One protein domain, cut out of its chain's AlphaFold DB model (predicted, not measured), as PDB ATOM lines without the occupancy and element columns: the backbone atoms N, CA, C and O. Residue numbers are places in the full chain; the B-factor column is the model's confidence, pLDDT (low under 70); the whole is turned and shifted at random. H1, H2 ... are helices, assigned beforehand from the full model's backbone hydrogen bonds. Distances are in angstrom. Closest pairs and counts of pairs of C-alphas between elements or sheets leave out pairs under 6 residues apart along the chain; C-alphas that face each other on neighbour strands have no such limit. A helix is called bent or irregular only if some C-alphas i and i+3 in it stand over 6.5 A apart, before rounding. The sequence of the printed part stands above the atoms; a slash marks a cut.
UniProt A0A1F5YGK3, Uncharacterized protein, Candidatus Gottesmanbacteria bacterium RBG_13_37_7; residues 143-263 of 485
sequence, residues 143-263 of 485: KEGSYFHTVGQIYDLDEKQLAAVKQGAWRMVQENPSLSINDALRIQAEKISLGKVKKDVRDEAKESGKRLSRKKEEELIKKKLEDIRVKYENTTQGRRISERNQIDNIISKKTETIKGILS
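This is residues 143 to 263 of the 485 residues of an uncharacterized protein of Candidatus Gottesmanbacteria bacterium RBG_13_37_7 (UniProt A0A1F5YGK3). Three helices, H1, H3 and the first arm of the long bent helix H4, make a small loose bundle; H2 packs on the beginning of H3, and the second arm, H4b, runs away from this body as a long arm. Residues 241 to 263 stick out free, and with them the length reaches 76 A, whereas the body without them spans 45 by 27 by 23 A. The printed part has 121 residues with four named helices, H1, H2, H3 and H4 in chain order, and no named strand, so its class is all helix. The whole is loose, with a radius of gyration of the C-alphas of 19.7 A, and spans 76 by 25 by 24 A.

Start at H1, residues 144 to 155, and H3, residues 181 to 207: they touch, closest at the C-alphas of Tyr 155 and Ser 193, 5.9 A apart, and run the same way at a shallow tilt of 31 degrees. Next find H4, residues 214 to 262, assigned as one helix by its hydrogen bonds but bent, with C-alphas 235 and 238 7.6 A apart; its arms H4a, residues 214 to 235, and H4b, residues 238 to 262, stand at a steep tilt of 59 degrees. H1 touches H4a with residues 151 to 155 alone, closest at the C-alphas of Ile 154 and Tyr 232, 6.1 A apart, at a shallow tilt of 31 degrees, opposite ways. H3 and H4a are a hairpin at a steep tilt of 38 degrees, closest at the C-alphas of Val 197 and Ile 221, 6.3 A apart. H1, H3 and H4a form a bundle, three helices or arms that touch one another. H2, residues 159 to 175, makes a hairpin with H3 at a steep tilt of 43 degrees, closest at the C-alphas of Ala 169 and Ala 184, 4.6 A apart. H1 and H2 only just touch, with 3 pairs of C-alphas within 8 A. H4b touches no helix, and H2 and H4a are apart. In H1, H2, H3, H4a and H4b every O i to N i+4 pair is within hydrogen-bond range.

Find C-alpha 144 at (-8.985, 54.389, 35.614); from there H1 runs 16.5 A to C-alpha 155. H2 runs 24.5 A, H3 38.3 A and H4a 31.9 A. H4b runs 36.1 A and ends at C-alpha 262, (-47.769, 61.253, 38.164).

The C-alphas farthest apart are those of Gly 209 and Ser 263, 76.2 A. The printed part has no cut; the links H1 to H2 and H2 to H3 are tight, and H3 to H4 is short. The mean pLDDT of the printed part is 77.3; residues 143 to 147, 172 to 181 and 236 to 247 are under 70.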
ATOM      1  N   LYS A 143     -10.303  55.341  39.548       43.62
ATOM      2  CA  LYS A 143      -9.904  53.932  39.333       43.62
ATOM      3  C   LYS A 143      -9.617  53.585  37.868       43.62
ATOM      4  O   LYS A 143      -9.571  52.395  37.537       43.62
ATOM      5  N   GLU A 144      -9.409  54.588  37.010       46.81
ATOM      6  CA  GLU A 144      -8.985  54.389  35.614       46.81
ATOM      7  C   GLU A 144      -7.663  53.619  35.537       46.81
ATOM      8  O   GLU A 144      -7.544  52.726  34.710       46.81
ATOM      9  N   GLY A 145      -6.715  53.872  36.449       50.59
ATOM     10  CA  GLY A 145      -5.497  53.066  36.552       50.59
ATOM     11  C   GLY A 145      -5.806  51.614  36.917       50.59
ATOM     12  O   GLY A 145      -5.388  50.706  36.219       50.59
ATOM     13  N   SER A 146      -6.613  51.382  37.956       59.34
ATOM     14  CA  SER A 146      -6.899  50.034  38.462       59.34
ATOM     15  C   SER A 146      -7.620  49.143  37.448       59.34
ATOM     16  O   SER A 146      -7.145  48.046  37.203       59.34
ATOM     17  N   TYR A 147      -8.747  49.562  36.858       66.75
ATOM     18  CA  TYR A 147      -9.507  48.656  35.979       66.75
ATOM     19  C   TYR A 147      -8.764  48.379  34.674       66.75
ATOM     20  O   TYR A 147      -8.673  47.234  34.245       66.75
ATOM     21  N   PHE A 148      -8.202  49.419  34.065       70.56
ATOM     22  CA  PHE A 148      -7.423  49.302  32.842       70.56
ATOM     23  C   PHE A 148      -6.162  48.459  33.054       70.56
ATOM     24  O   PHE A 148      -5.894  47.558  32.265       70.56
ATOM     25  N   HIS A 149      -5.448  48.668  34.164       71.69
ATOM     26  CA  HIS A 149      -4.300  47.847  34.540       71.69
ATOM     27  C   HIS A 149      -4.716  46.405  34.861       71.69
ATOM     28  O   HIS A 149      -4.023  45.472  34.464       71.69
ATOM     29  N   THR A 150      -5.853  46.191  35.526       76.44
ATOM     30  CA  THR A 150      -6.406  44.852  35.773       76.44
ATOM     31  C   THR A 150      -6.759  44.153  34.460       76.44
ATOM     32  O   THR A 150      -6.411  42.991  34.283       76.44
ATOM     33  N   VAL A 151      -7.375  44.848  33.498       79.44
ATOM     34  CA  VAL A 151      -7.609  44.320  32.143       79.44
ATOM     35  C   VAL A 151      -6.274  43.988  31.469       79.44
ATOM     36  O   VAL A 151      -6.127  42.895  30.934       79.44
ATOM     37  N   GLY A 152      -5.277  44.866  31.563       82.31
ATOM     38  CA  GLY A 152      -3.923  44.606  31.070       82.31
ATOM     39  C   GLY A 152      -3.294  43.344  31.660       82.31
ATOM     40  O   GLY A 152      -2.806  42.505  30.915       82.31
ATOM     41  N   GLN A 153      -3.381  43.160  32.979       83.44
ATOM     42  CA  GLN A 153      -2.873  41.975  33.678       83.44
ATOM     43  C   GLN A 153      -3.610  40.693  33.277       83.44
ATOM     44  O   GLN A 153      -2.988  39.651  33.103       83.44
ATOM     45  N   ILE A 154      -4.935  40.752  33.130       85.31
ATOM     46  CA  ILE A 154      -5.760  39.583  32.793       85.31
ATOM     47  C   ILE A 154      -5.480  39.101  31.369       85.31
ATOM     48  O   ILE A 154      -5.377  37.896  31.141       85.31
ATOM     49  N   TYR A 155      -5.356  40.037  30.428       86.12
ATOM     50  CA  TYR A 155      -5.114  39.752  29.013       86.12
ATOM     51  C   TYR A 155      -3.625  39.691  28.646       86.12
ATOM     52  O   TYR A 155      -3.308  39.472  27.475       86.12
ATOM     53  N   ASP A 156      -2.742  39.858  29.638       86.75
ATOM     54  CA  ASP A 156      -1.283  39.868  29.507       86.75
ATOM     55  C   ASP A 156      -0.798  40.845  28.416       86.75
ATOM     56  O   ASP A 156      -0.097  40.485  27.465       86.75
ATOM     57  N   LEU A 157      -1.259  42.092  28.519       87.75
ATOM     58  CA  LEU A 157      -0.978  43.163  27.567       87.75
ATOM     59  C   LEU A 157       0.141  44.068  28.078       87.75
ATOM     60  O   LEU A 157       0.141  44.478  29.238       87.75
ATOM     61  N   ASP A 158       1.058  44.427  27.181       86.19
ATOM     62  CA  ASP A 158       2.085  45.432  27.462       86.19
ATOM     63  C   ASP A 158       1.505  46.864  27.461       86.19
ATOM     64  O   ASP A 158       0.379  47.103  27.015       86.19
ATOM     65  N   GLU A 159       2.266  47.846  27.950       80.69
ATOM     66  CA  GLU A 159       1.808  49.243  28.043       80.69
ATOM     67  C   GLU A 159       1.422  49.855  26.683       80.69
ATOM     68  O   GLU A 159       0.485  50.657  26.598       80.69
ATOM     69  N   LYS A 160       2.096  49.454  25.595       85.19
ATOM     70  CA  LYS A 160       1.803  49.947  24.240       85.19
ATOM     71  C   LYS A 160       0.481  49.373  23.726       85.19
ATOM     72  O   LYS A 160      -0.322  50.089  23.126       85.19
ATOM     73  N   GLN A 161       0.238  48.094  23.981       85.75
ATOM     74  CA  GLN A 161      -1.002  47.394  23.667       85.75
ATOM     75  C   GLN A 161      -2.155  47.945  24.496       85.75
ATOM     76  O   GLN A 161      -3.220  48.207  23.944       85.75
ATOM     77  N   LEU A 162      -1.934  48.205  25.783       81.31
ATOM     78  CA  LEU A 162      -2.883  48.885  26.658       81.31
ATOM     79  C   LEU A 162      -3.294  50.240  26.071       81.31
ATOM     80  O   LEU A 162      -4.489  50.492  25.911       81.31
ATOM     81  N   ALA A 163      -2.346  51.094  25.674       79.25
ATOM     82  CA  ALA A 163      -2.666  52.382  25.053       79.25
ATOM     83  C   ALA A 163      -3.552  52.227  23.798       79.25
ATOM     84  O   ALA A 163      -4.535  52.958  23.634       79.25
ATOM     85  N   ALA A 164      -3.274  51.219  22.963       82.31
ATOM     86  CA  ALA A 164      -4.101  50.885  21.804       82.31
ATOM     87  C   ALA A 164      -5.507  50.381  22.197       82.31
ATOM     88  O   ALA A 164      -6.492  50.774  21.567       82.31
ATOM     89  N   VAL A 165      -5.627  49.573  23.262       83.25
ATOM     90  CA  VAL A 165      -6.920  49.160  23.840       83.25
ATOM     91  C   VAL A 165      -7.718  50.382  24.284       83.25
ATOM     92  O   VAL A 165      -8.894  50.487  23.938       83.25
ATOM     93  N   LYS A 166      -7.092  51.327  25.002       78.62
ATOM     94  CA  LYS A 166      -7.752  52.556  25.472       78.62
ATOM     95  C   LYS A 166      -8.301  53.343  24.287       78.62
ATOM     96  O   LYS A 166      -9.498  53.615  24.238       78.62
ATOM     97  N   GLN A 167      -7.458  53.653  23.305       76.44
ATOM     98  CA  GLN A 167      -7.861  54.438  22.137       76.44
ATOM     99  C   GLN A 167      -8.965  53.745  21.317       76.44
ATOM    100  O   GLN A 167      -9.924  54.393  20.894       76.44
ATOM    101  N   GLY A 168      -8.870  52.425  21.127       75.88
ATOM    102  CA  GLY A 168      -9.888  51.639  20.428       75.88
ATOM    103  C   GLY A 168     -11.219  51.567  21.181       75.88
ATOM    104  O   GLY A 168     -12.278  51.643  20.560       75.88
ATOM    105  N   ALA A 169     -11.179  51.458  22.511       76.62
ATOM    106  CA  ALA A 169     -12.375  51.412  23.346       76.62
ATOM    107  C   ALA A 169     -13.118  52.752  23.331       76.62
ATOM    108  O   ALA A 169     -14.335  52.775  23.164       76.62
ATOM    109  N   TRP A 170     -12.385  53.867  23.410       70.50
ATOM    110  CA  TRP A 170     -12.954  55.209  23.270       70.50
ATOM    111  C   TRP A 170     -13.662  55.401  21.929       70.50
ATOM    112  O   TRP A 170     -14.802  55.863  21.900       70.50
ATOM    113  N   ARG A 171     -13.036  54.971  20.827       70.75
ATOM    114  CA  ARG A 171     -13.658  55.017  19.497       70.75
ATOM    115  C   ARG A 171     -14.933  54.166  19.429       70.75
ATOM    116  O   ARG A 171     -15.946  54.634  18.922       70.75
ATOM    117  N   MET A 172     -14.924  52.956  19.995       69.00
ATOM    118  CA  MET A 172     -16.114  52.092  20.028       69.00
ATOM    119  C   MET A 172     -17.289  52.709  20.791       69.00
ATOM    120  O   MET A 172     -18.429  52.536  20.369       69.00
ATOM    121  N   VAL A 173     -17.028  53.409  21.898       63.56
ATOM    122  CA  VAL A 173     -18.073  54.098  22.673       63.56
ATOM    123  C   VAL A 173     -18.612  55.314  21.917       63.56
ATOM    124  O   VAL A 173     -19.811  55.572  21.960       63.56
ATOM    125  N   GLN A 174     -17.762  56.035  21.180       59.03
ATOM    126  CA  GLN A 174     -18.207  57.133  20.314       59.03
ATOM    127  C   GLN A 174     -19.108  56.635  19.176       59.03
ATOM    128  O   GLN A 174     -20.149  57.231  18.908       59.03
ATOM    129  N   GLU A 175     -18.735  55.526  18.535       63.12
ATOM    130  CA  GLU A 175     -19.517  54.904  17.461       63.12
ATOM    131  C   GLU A 175     -20.793  54.222  17.986       63.12
ATOM    132  O   GLU A 175     -21.801  54.168  17.283       63.12
ATOM    133  N   ASN A 176     -20.773  53.719  19.224       58.09
ATOM    134  CA  ASN A 176     -21.898  53.046  19.869       58.09
ATOM    135  C   ASN A 176     -22.099  53.570  21.301       58.09
ATOM    136  O   ASN A 176     -21.653  52.928  22.257       58.09
ATOM    137  N   PRO A 177     -22.840  54.680  21.483       53.03
ATOM    138  CA  PRO A 177     -23.049  55.299  22.797       53.03
ATOM    139  C   PRO A 177     -23.777  54.409  23.819       53.03
ATOM    140  O   PRO A 177     -23.825  54.724  25.005       53.03
ATOM    141  N   SER A 178     -24.388  53.310  23.366       50.06
ATOM    142  CA  SER A 178     -25.030  52.303  24.216       50.06
ATOM    143  C   SER A 178     -24.049  51.294  24.828       50.06
ATOM    144  O   SER A 178     -24.431  50.582  25.760       50.06
ATOM    145  N   LEU A 179     -22.812  51.216  24.329       52.34
ATOM    146  CA  LEU A 179     -21.778  50.309  24.816       52.34
ATOM    147  C   LEU A 179     -21.040  50.926  26.013       52.34
ATOM    148  O   LEU A 179     -20.644  52.089  25.978       52.34
ATOM    149  N   SER A 180     -20.820  50.142  27.071       61.56
ATOM    150  CA  SER A 180     -20.019  50.604  28.208       61.56
ATOM    151  C   SER A 180     -18.529  50.658  27.844       61.56
ATOM    152  O   SER A 180     -18.038  49.799  27.109       61.56
ATOM    153  N   ILE A 181     -17.773  51.625  28.388       67.06
ATOM    154  CA  ILE A 181     -16.314  51.671  28.175       67.06
ATOM    155  C   ILE A 181     -15.639  50.399  28.698       67.06
ATOM    156  O   ILE A 181     -14.667  49.940  28.116       67.06
ATOM    157  N   ASN A 182     -16.169  49.790  29.764       71.31
ATOM    158  CA  ASN A 182     -15.611  48.585  30.370       71.31
ATOM    159  C   ASN A 182     -15.759  47.371  29.448       71.31
ATOM    160  O   ASN A 182     -14.830  46.566  29.344       71.31
ATOM    161  N   ASP A 183     -16.898  47.263  28.757       71.62
ATOM    162  CA  ASP A 183     -17.116  46.254  27.723       71.62
ATOM    163  C   ASP A 183     -16.301  46.566  26.470       71.62
ATOM    164  O   ASP A 183     -15.724  45.653  25.888       71.62
ATOM    165  N   ALA A 184     -16.185  47.838  26.083       74.69
ATOM    166  CA  ALA A 184     -15.343  48.254  24.966       74.69
ATOM    167  C   ALA A 184     -13.855  47.937  25.222       74.69
ATOM    168  O   ALA A 184     -13.191  47.372  24.355       74.69
ATOM    169  N   LEU A 185     -13.348  48.215  26.428       80.44
ATOM    170  CA  LEU A 185     -11.999  47.859  26.880       80.44
ATOM    171  C   LEU A 185     -11.799  46.346  26.860       80.44
ATOM    172  O   LEU A 185     -10.792  45.881  26.339       80.44
ATOM    173  N   ARG A 186     -12.769  45.572  27.364       83.19
ATOM    174  CA  ARG A 186     -12.726  44.104  27.319       83.19
ATOM    175  C   ARG A 186     -12.659  43.586  25.883       83.19
ATOM    176  O   ARG A 186     -11.790  42.782  25.578       83.19
ATOM    177  N   ILE A 187     -13.545  44.061  25.005       86.56
ATOM    178  CA  ILE A 187     -13.617  43.632  23.599       86.56
ATOM    179  C   ILE A 187     -12.304  43.947  22.874       86.56
ATOM    180  O   ILE A 187     -11.786  43.114  22.129       86.56
ATOM    181  N   GLN A 188     -11.740  45.135  23.096       86.88
ATOM    182  CA  GLN A 188     -10.471  45.521  22.479       86.88
ATOM    183  C   GLN A 188      -9.284  44.748  23.066       86.88
ATOM    184  O   GLN A 188      -8.428  44.293  22.308       86.88
ATOM    185  N   ALA A 189      -9.250  44.524  24.382       87.50
ATOM    186  CA  ALA A 189      -8.225  43.710  25.032       87.50
ATOM    187  C   ALA A 189      -8.259  42.254  24.548       87.50
ATOM    188  O   ALA A 189      -7.224  41.698  24.189       87.50
ATOM    189  N   GLU A 190      -9.449  41.665  24.433       88.06
ATOM    190  CA  GLU A 190      -9.657  40.322  23.893       88.06
ATOM    191  C   GLU A 190      -9.203  40.223  22.435       88.06
ATOM    192  O   GLU A 190      -8.530  39.265  22.055       88.06
ATOM    193  N   LYS A 191      -9.489  41.244  21.620       89.75
ATOM    194  CA  LYS A 191      -9.049  41.296  20.223       89.75
ATOM    195  C   LYS A 191      -7.524  41.308  20.094       89.75
ATOM    196  O   LYS A 191      -6.985  40.596  19.244       89.75
ATOM    197  N   ILE A 192      -6.831  42.106  20.908       89.00
ATOM    198  CA  ILE A 192      -5.360  42.161  20.894       89.00
ATOM    199  C   ILE A 192      -4.773  40.860  21.451       89.00
ATOM    200  O   ILE A 192      -3.890  40.269  20.823       89.00
ATOM    201  N   SER A 193      -5.317  40.359  22.559       89.31
ATOM    202  CA  SER A 193      -4.888  39.109  23.191       89.31
ATOM    203  C   SER A 193      -5.073  37.897  22.271       89.31
ATOM    204  O   SER A 193      -4.175  37.071  22.158       89.31
ATOM    205  N   LEU A 194      -6.157  37.831  21.489       89.06
ATOM    206  CA  LEU A 194      -6.343  36.813  20.448       89.06
ATOM    207  C   LEU A 194      -5.201  36.816  19.424       89.06
ATOM    208  O   LEU A 194      -4.756  35.752  18.986       89.06
ATOM    209  N   GLY A 195      -4.744  38.003  19.015       88.31
ATOM    210  CA  GLY A 195      -3.590  38.152  18.132       88.31
ATOM    211  C   GLY A 195      -2.311  37.605  18.767       88.31
ATOM    212  O   GLY A 195      -1.578  36.867  18.105       88.31
ATOM    213  N   LYS A 196      -2.096  37.907  20.053       89.12
ATOM    214  CA  LYS A 196      -0.960  37.422  20.848       89.12
ATOM    215  C   LYS A 196      -0.984  35.899  21.004       89.12
ATOM    216  O   LYS A 196      -0.068  35.237  20.539       89.12
ATOM    217  N   VAL A 197      -2.086  35.328  21.490       89.06
ATOM    218  CA  VAL A 197      -2.264  33.875  21.674       89.06
ATOM    219  C   VAL A 197      -2.027  33.104  20.374       89.06
ATOM    220  O   VAL A 197      -1.366  32.068  20.379       89.06
ATOM    221  N   LYS A 198      -2.526  33.607  19.236       89.31
ATOM    222  CA  LYS A 198      -2.264  32.991  17.923       89.31
ATOM    223  C   LYS A 198      -0.782  32.998  17.560       89.31
ATOM    224  O   LYS A 198      -0.313  32.049  16.937       89.31
ATOM    225  N   LYS A 199      -0.069  34.074  17.887       88.75
ATOM    226  CA  LYS A 199       1.366  34.189  17.640       88.75
ATOM    227  C   LYS A 199       2.144  33.240  18.554       88.75
ATOM    228  O   LYS A 199       2.920  32.444  18.039       88.75
ATOM    229  N   ASP A 200       1.837  33.233  19.847       86.81
ATOM    230  CA  ASP A 200       2.504  32.392  20.846       86.81
ATOM    231  C   ASP A 200       2.354  30.901  20.518       86.81
ATOM    232  O   ASP A 200       3.334  30.167  20.504       86.81
ATOM    233  N   VAL A 201       1.147  30.448  20.151       87.62
ATOM    234  CA  VAL A 201       0.918  29.047  19.744       87.62
ATOM    235  C   VAL A 201       1.716  28.683  18.485       87.62
ATOM    236  O   VAL A 201       2.200  27.558  18.359       87.62
ATOM    237  N   ARG A 202       1.876  29.619  17.540       85.94
ATOM    238  CA  ARG A 202       2.683  29.390  16.331       85.94
ATOM    239  C   ARG A 202       4.173  29.350  16.624       85.94
ATOM    240  O   ARG A 202       4.874  28.564  15.989       85.94
ATOM    241  N   ASP A 203       4.651  30.193  17.526       86.81
ATOM    242  CA  ASP A 203       6.066  30.260  17.873       86.81
ATOM    243  C   ASP A 203       6.467  29.048  18.745       86.81
ATOM    244  O   ASP A 203       7.440  28.376  18.406       86.81
ATOM    245  N   GLU A 204       5.627  28.617  19.699       83.12
ATOM    246  CA  GLU A 204       5.774  27.339  20.433       83.12
ATOM    247  C   GLU A 204       5.835  26.123  19.479       83.12
ATOM    248  O   GLU A 204       6.621  25.186  19.664       83.12
ATOM    249  N   ALA A 205       5.021  26.122  18.417       82.62
ATOM    250  CA  ALA A 205       5.033  25.058  17.411       82.62
ATOM    251  C   ALA A 205       6.331  25.031  16.583       82.62
ATOM    252  O   ALA A 205       6.790  23.958  16.187       82.62
ATOM    253  N   LYS A 206       6.929  26.199  16.313       82.81
ATOM    254  CA  LYS A 206       8.214  26.294  15.607       82.81
ATOM    255  C   LYS A 206       9.369  25.836  16.492       82.81
ATOM    256  O   LYS A 206      10.177  25.036  16.032       82.81
ATOM    257  N   GLU A 207       9.428  26.303  17.738       80.56
ATOM    258  CA  GLU A 207      10.498  25.955  18.685       80.56
ATOM    259  C   GLU A 207      10.506  24.464  19.025       80.56
ATOM    260  O   GLU A 207      11.561  23.840  19.094       80.56
ATOM    261  N   SER A 208       9.327  23.854  19.156       78.56
ATOM    262  CA  SER A 208       9.204  22.414  19.412       78.56
ATOM    263  C   SER A 208       9.496  21.525  18.194       78.56
ATOM    264  O   SER A 208       9.441  20.299  18.311       78.56
ATOM    265  N   GLY A 209       9.751  22.105  17.012       74.06
ATOM    266  CA  GLY A 209       9.971  21.375  15.759       74.06
ATOM    267  C   GLY A 209       8.763  20.552  15.282       74.06
ATOM    268  O   GLY A 209       8.859  19.812  14.300       74.06
ATOM    269  N   LYS A 210       7.611  20.657  15.958       75.94
ATOM    270  CA  LYS A 210       6.396  19.890  15.673       75.94
ATOM    271  C   LYS A 210       5.386  20.776  14.958       75.94
ATOM    272  O   LYS A 210       4.776  21.659  15.552       75.94
ATOM    273  N   ARG A 211       5.109  20.470  13.684       74.81
ATOM    274  CA  ARG A 211       3.942  21.034  12.988       74.81
ATOM    275  C   ARG A 211       2.664  20.582  13.697       74.81
ATOM    276  O   ARG A 211       2.239  19.435  13.559       74.81
ATOM    277  N   LEU A 212       2.044  21.487  14.451       76.69
ATOM    278  CA  LEU A 212       0.706  21.265  14.986       76.69
ATOM    279  C   LEU A 212      -0.279  21.113  13.824       76.69
ATOM    280  O   LEU A 212      -0.285  21.894  12.874       76.69
ATOM    281  N   SER A 213      -1.143  20.102  13.899       82.44
ATOM    282  CA  SER A 213      -2.305  20.038  13.016       82.44
ATOM    283  C   SER A 213      -3.200  21.250  13.286       82.44
ATOM    284  O   SER A 213      -3.409  21.587  14.453       82.44
ATOM    285  N   ARG A 214      -3.817  21.813  12.244       81.31
ATOM    286  CA  ARG A 214      -4.727  22.966  12.347       81.31
ATOM    287  C   ARG A 214      -5.791  22.818  13.447       81.31
ATOM    288  O   ARG A 214      -6.058  23.764  14.174       81.31
ATOM    289  N   LYS A 215      -6.342  21.611  13.624       84.25
ATOM    290  CA  LYS A 215      -7.329  21.316  14.678       84.25
ATOM    291  C   LYS A 215      -6.759  21.481  16.096       84.25
ATOM    292  O   LYS A 215      -7.405  22.079  16.944       84.25
ATOM    293  N   LYS A 216      -5.534  20.998  16.333       84.00
ATOM    294  CA  LYS A 216      -4.833  21.147  17.621       84.00
ATOM    295  C   LYS A 216      -4.429  22.599  17.898       84.00
ATOM    296  O   LYS A 216      -4.503  23.028  19.041       84.00
ATOM    297  N   GLU A 217      -4.036  23.355  16.870       84.75
ATOM    298  CA  GLU A 217      -3.762  24.799  16.987       84.75
ATOM    299  C   GLU A 217      -5.023  25.555  17.441       84.75
ATOM    300  O   GLU A 217      -4.982  26.311  18.410       84.75
ATOM    301  N   GLU A 218      -6.168  25.296  16.803       86.56
ATOM    302  CA  GLU A 218      -7.448  25.919  17.164       86.56
ATOM    303  C   GLU A 218      -7.936  25.520  18.568       86.56
ATOM    304  O   GLU A 218      -8.445  26.372  19.295       86.56
ATOM    305  N   GLU A 219      -7.764  24.258  18.978       88.31
ATOM    306  CA  GLU A 219      -8.089  23.798  20.340       88.31
ATOM    307  C   GLU A 219      -7.221  24.486  21.404       88.31
ATOM    308  O   GLU A 219      -7.748  24.934  22.423       88.31
ATOM    309  N   LEU A 220      -5.915  24.639  21.158       86.44
ATOM    310  CA  LEU A 220      -5.001  25.336  22.070       86.44
ATOM    311  C   LEU A 220      -5.324  26.827  22.184       86.44
ATOM    312  O   LEU A 220      -5.350  27.358  23.293       86.44
ATOM    313  N   ILE A 221      -5.621  27.491  21.060       88.31
ATOM    314  CA  ILE A 221      -6.050  28.896  21.059       88.31
ATOM    315  C   ILE A 221      -7.344  29.048  21.863       88.31
ATOM    316  O   ILE A 221      -7.417  29.912  22.732       88.31
ATOM    317  N   LYS A 222      -8.351  28.197  21.616       87.94
ATOM    318  CA  LYS A 222      -9.620  28.234  22.361       87.94
ATOM    319  C   LYS A 222      -9.405  28.040  23.856       87.94
ATOM    320  O   LYS A 222      -9.961  28.799  24.635       87.94
ATOM    321  N   LYS A 223      -8.575  27.069  24.245       89.31
ATOM    322  CA  LYS A 223      -8.261  26.815  25.653       89.31
ATOM    323  C   LYS A 223      -7.597  28.028  26.313       89.31
ATOM    324  O   LYS A 223      -8.083  28.490  27.337       89.31
ATOM    325  N   LYS A 224      -6.548  28.589  25.692       85.88
ATOM    326  CA  LYS A 224      -5.843  29.775  26.217       85.88
ATOM    327  C   LYS A 224      -6.778  30.992  26.344       85.88
ATOM    328  O   LYS A 224      -6.684  31.725  27.322       85.88
ATOM    329  N   LEU A 225      -7.696  31.199  25.396       87.50
ATOM    330  CA  LEU A 225      -8.694  32.277  25.480       87.50
ATOM    331  C   LEU A 225      -9.734  32.042  26.577       87.50
ATOM    332  O   LEU A 225     -10.110  32.990  27.262       87.50
ATOM    333  N   GLU A 226     -10.186  30.802  26.756       87.19
ATOM    334  CA  GLU A 226     -11.147  30.460  27.806       87.19
ATOM    335  C   GLU A 226     -10.533  30.657  29.199       87.19
ATOM    336  O   GLU A 226     -11.170  31.234  30.077       87.19
ATOM    337  N   ASP A 227      -9.257  30.307  29.385       86.31
ATOM    338  CA  ASP A 227      -8.531  30.562  30.635       86.31
ATOM    339  C   ASP A 227      -8.462  32.071  30.959       86.31
ATOM    340  O   ASP A 227      -8.649  32.485  32.108       86.31
ATOM    341  N   ILE A 228      -8.234  32.916  29.945       85.38
ATOM    342  CA  ILE A 228      -8.246  34.384  30.083       85.38
ATOM    343  C   ILE A 228      -9.655  34.884  30.421       85.38
ATOM    344  O   ILE A 228      -9.817  35.747  31.288       85.38
ATOM    345  N   ARG A 229     -10.685  34.319  29.785       83.75
ATOM    346  CA  ARG A 229     -12.084  34.667  30.045       83.75
ATOM    347  C   ARG A 229     -12.492  34.348  31.482       83.75
ATOM    348  O   ARG A 229     -13.064  35.209  32.146       83.75
ATOM    349  N   VAL A 230     -12.153  33.165  31.987       83.38
ATOM    350  CA  VAL A 230     -12.446  32.761  33.373       83.38
ATOM    351  C   VAL A 230     -11.732  33.677  34.371       83.38
ATOM    352  O   VAL A 230     -12.342  34.137  35.338       83.38
ATOM    353  N   LYS A 231     -10.460  34.025  34.123       83.38
ATOM    354  CA  LYS A 231      -9.732  35.017  34.937       83.38
ATOM    355  C   LYS A 231     -10.426  36.378  34.934       83.38
ATOM    356  O   LYS A 231     -10.544  37.005  35.989       83.38
ATOM    357  N   TYR A 232     -10.900  36.823  33.771       80.56
ATOM    358  CA  TYR A 232     -11.639  38.073  33.643       80.56
ATOM    359  C   TYR A 232     -12.927  38.065  34.468       80.56
ATOM    360  O   TYR A 232     -13.173  39.000  35.236       80.56
ATOM    361  N   GLU A 233     -13.733  37.013  34.338       77.88
ATOM    362  CA  GLU A 233     -14.998  36.882  35.059       77.88
ATOM    363  C   GLU A 233     -14.765  36.888  36.577       77.88
ATOM    364  O   GLU A 233     -15.339  37.731  37.264       77.88
ATOM    365  N   ASN A 234     -13.821  36.088  37.082       78.38
ATOM    366  CA  ASN A 234     -13.504  36.017  38.513       78.38
ATOM    367  C   ASN A 234     -12.990  37.347  39.090       78.38
ATOM    368  O   ASN A 234     -13.354  37.733  40.199       78.38
ATOM    369  N   THR A 235     -12.164  38.077  38.336       73.38
ATOM    370  CA  THR A 235     -11.533  39.316  38.830       73.38
ATOM    371  C   THR A 235     -12.483  40.516  38.782       73.38
ATOM    372  O   THR A 235     -12.350  41.459  39.561       73.38
ATOM    373  N   THR A 236     -13.469  40.506  37.877       67.00
ATOM    374  CA  THR A 236     -14.360  41.659  37.642       67.00
ATOM    375  C   THR A 236     -15.773  41.493  38.211       67.00
ATOM    376  O   THR A 236     -16.526  42.470  38.255       67.00
ATOM    377  N   GLN A 237     -16.134  40.305  38.711       66.31
ATOM    378  CA  GLN A 237     -17.482  39.984  39.198       66.31
ATOM    379  C   GLN A 237     -17.973  40.917  40.316       66.31
ATOM    380  O   GLN A 237     -19.059  41.484  40.203       66.31
ATOM    381  N   GLY A 238     -17.172  41.143  41.365       61.44
ATOM    382  CA  GLY A 238     -17.565  42.012  42.486       61.44
ATOM    383  C   GLY A 238     -17.798  43.471  42.071       61.44
ATOM    384  O   GLY A 238     -18.694  44.142  42.582       61.44
ATOM    385  N   ARG A 239     -17.041  43.947  41.075       64.44
ATOM    386  CA  ARG A 239     -17.175  45.304  40.532       64.44
ATOM    387  C   ARG A 239     -18.451  45.453  39.708       64.44
ATOM    388  O   ARG A 239     -19.208  46.388  39.945       64.44
ATOM    389  N   ARG A 240     -18.744  44.482  38.835       63.38
ATOM    390  CA  ARG A 240     -19.988  44.430  38.045       63.38
ATOM    391  C   ARG A 240     -21.238  44.413  38.923       63.38
ATOM    392  O   ARG A 240     -22.220  45.070  38.596       63.38
ATOM    393  N   ILE A 241     -21.200  43.682  40.039       63.56
ATOM    394  CA  ILE A 241     -22.314  43.629  40.998       63.56
ATOM    395  C   ILE A 241     -22.527  44.999  41.655       63.56
ATOM    396  O   ILE A 241     -23.656  45.476  41.713       63.56
ATOM    397  N   SER A 242     -21.456  45.663  42.099       63.62
ATOM    398  CA  SER A 242     -21.542  46.999  42.707       63.62
ATOM    399  C   SER A 242     -22.072  48.061  41.731       63.62
ATOM    400  O   SER A 242     -22.984  48.817  42.067       63.62
ATOM    401  N   GLU A 243     -21.569  48.064  40.492       63.03
ATOM    402  CA  GLU A 243     -22.015  48.969  39.422       63.03
ATOM    403  C   GLU A 243     -23.502  48.774  39.105       63.03
ATOM    404  O   GLU A 243     -24.264  49.742  39.031       63.03
ATOM    405  N   ARG A 244     -23.935  47.513  38.984       66.25
ATOM    406  CA  ARG A 244     -25.339  47.161  38.766       66.25
ATOM    407  C   ARG A 244     -26.223  47.637  39.916       66.25
ATOM    408  O   ARG A 244     -27.216  48.305  39.665       66.25
ATOM    409  N   ASN A 245     -25.813  47.399  41.162       68.62
ATOM    410  CA  ASN A 245     -26.559  47.844  42.340       68.62
ATOM    411  C   ASN A 245     -26.696  49.374  42.401       68.62
ATOM    412  O   ASN A 245     -27.732  49.889  42.820       68.62
ATOM    413  N   GLN A 246     -25.674  50.128  41.985       65.75
ATOM    414  CA  GLN A 246     -25.741  51.589  41.951       65.75
ATOM    415  C   GLN A 246     -26.699  52.098  40.864       65.75
ATOM    416  O   GLN A 246     -27.480  53.013  41.126       65.75
ATOM    417  N   ILE A 247     -26.679  51.491  39.672       68.94
ATOM    418  CA  ILE A 247     -27.623  51.799  38.587       68.94
ATOM    419  C   ILE A 247     -29.057  51.463  39.012       68.94
ATOM    420  O   ILE A 247     -29.939  52.316  38.896       68.94
ATOM    421  N   ASP A 248     -29.275  50.271  39.568       72.44
ATOM    422  CA  ASP A 248     -30.587  49.810  40.029       72.44
ATOM    423  C   ASP A 248     -31.130  50.725  41.145       72.44
ATOM    424  O   ASP A 248     -32.307  51.089  41.143       72.44
ATOM    425  N   ASN A 249     -30.262  51.211  42.041       73.75
ATOM    426  CA  ASN A 249     -30.627  52.196  43.063       73.75
ATOM    427  C   ASN A 249     -31.026  53.564  42.483       73.75
ATOM    428  O   ASN A 249     -31.954  54.193  42.997       73.75
ATOM    429  N   ILE A 250     -30.343  54.048  41.437       71.56
ATOM    430  CA  ILE A 250     -30.707  55.306  40.758       71.56
ATOM    431  C   ILE A 250     -32.081  55.159  40.098       71.56
ATOM    432  O   ILE A 250     -32.942  56.021  40.292       71.56
ATOM    433  N   ILE A 251     -32.301  54.063  39.362       72.19
ATOM    434  CA  ILE A 251     -33.573  53.786  38.682       72.19
ATOM    435  C   ILE A 251     -34.703  53.677  39.704       72.19
ATOM    436  O   ILE A 251     -35.708  54.373  39.564       72.19
ATOM    437  N   SER A 252     -34.527  52.886  40.765       76.12
ATOM    438  CA  SER A 252     -35.546  52.675  41.800       76.12
ATOM    439  C   SER A 252     -35.989  53.991  42.458       76.12
ATOM    440  O   SER A 252     -37.163  54.362  42.389       76.12
ATOM    441  N   LYS A 253     -35.039  54.789  42.970       78.44
ATOM    442  CA  LYS A 253     -35.340  56.075  43.631       78.44
ATOM    443  C   LYS A 253     -36.039  57.073  42.704       78.44
ATOM    444  O   LYS A 253     -36.924  57.825  43.124       78.44
ATOM    445  N   LYS A 254     -35.633  57.127  41.433       81.56
ATOM    446  CA  LYS A 254     -36.216  58.062  40.460       81.56
ATOM    447  C   LYS A 254     -37.572  57.591  39.950       81.56
ATOM    448  O   LYS A 254     -38.449  58.429  39.757       81.56
ATOM    449  N   THR A 255     -37.784  56.284  39.843       80.50
ATOM    450  CA  THR A 255     -39.091  55.690  39.531       80.50
ATOM    451  C   THR A 255     -40.121  56.048  40.600       80.50
ATOM    452  O   THR A 255     -41.221  56.483  40.263       80.50
ATOM    453  N   GLU A 256     -39.763  55.967  41.886       82.00
ATOM    454  CA  GLU A 256     -40.634  56.403  42.987       82.00
ATOM    455  C   GLU A 256     -40.954  57.902  42.922       82.00
ATOM    456  O   GLU A 256     -42.106  58.301  43.095       82.00
ATOM    457  N   THR A 257     -39.961  58.731  42.585       79.88
ATOM    458  CA  THR A 257     -40.153  60.181  42.410       79.88
ATOM    459  C   THR A 257     -41.138  60.478  41.271       79.88
ATOM    460  O   THR A 257     -42.084  61.244  41.446       79.88
ATOM    461  N   ILE A 258     -40.961  59.839  40.108       78.62
ATOM    462  CA  ILE A 258     -41.855  59.996  38.950       78.62
ATOM    463  C   ILE A 258     -43.261  59.481  39.277       78.62
ATOM    464  O   ILE A 258     -44.247  60.118  38.912       78.62
ATOM    465  N   LYS A 259     -43.376  58.370  40.011       83.62
ATOM    466  CA  LYS A 259     -44.661  57.843  40.485       83.62
ATOM    467  C   LYS A 259     -45.389  58.846  41.389       83.62
ATOM    468  O   LYS A 259     -46.601  59.016  41.247       83.62
ATOM    469  N   GLY A 260     -44.663  59.542  42.268       79.31
ATOM    470  CA  GLY A 260     -45.197  60.638  43.082       79.31
ATOM    471  C   GLY A 260     -45.714  61.805  42.234       79.31
ATOM    472  O   GLY A 260     -46.845  62.238  42.428       79.31
ATOM    473  N   ILE A 261     -44.940  62.242  41.235       83.19
ATOM    474  CA  ILE A 261     -45.321  63.328  40.310       83.19
ATOM    475  C   ILE A 261     -46.560  62.957  39.482       83.19
ATOM    476  O   ILE A 261     -47.445  63.779  39.279       83.19
ATOM    477  N   LEU A 262     -46.651  61.717  38.993       80.19
ATOM    478  CA  LEU A 262     -47.769  61.253  38.164       80.19
ATOM    479  C   LEU A 262     -49.047  60.959  38.962       80.19
ATOM    480  O   LEU A 262     -50.118  60.799  38.369       80.19
ATOM    481  N   SER A 263     -48.968  60.912  40.292       81.06
ATOM    482  CA  SER A 263     -50.133  60.695  41.149       81.06
ATOM    483  C   SER A 263     -51.021  61.948  41.172       81.06
ATOM    484  O   SER A 263     -50.499  63.062  41.237       81.06
TER     485      SER A 263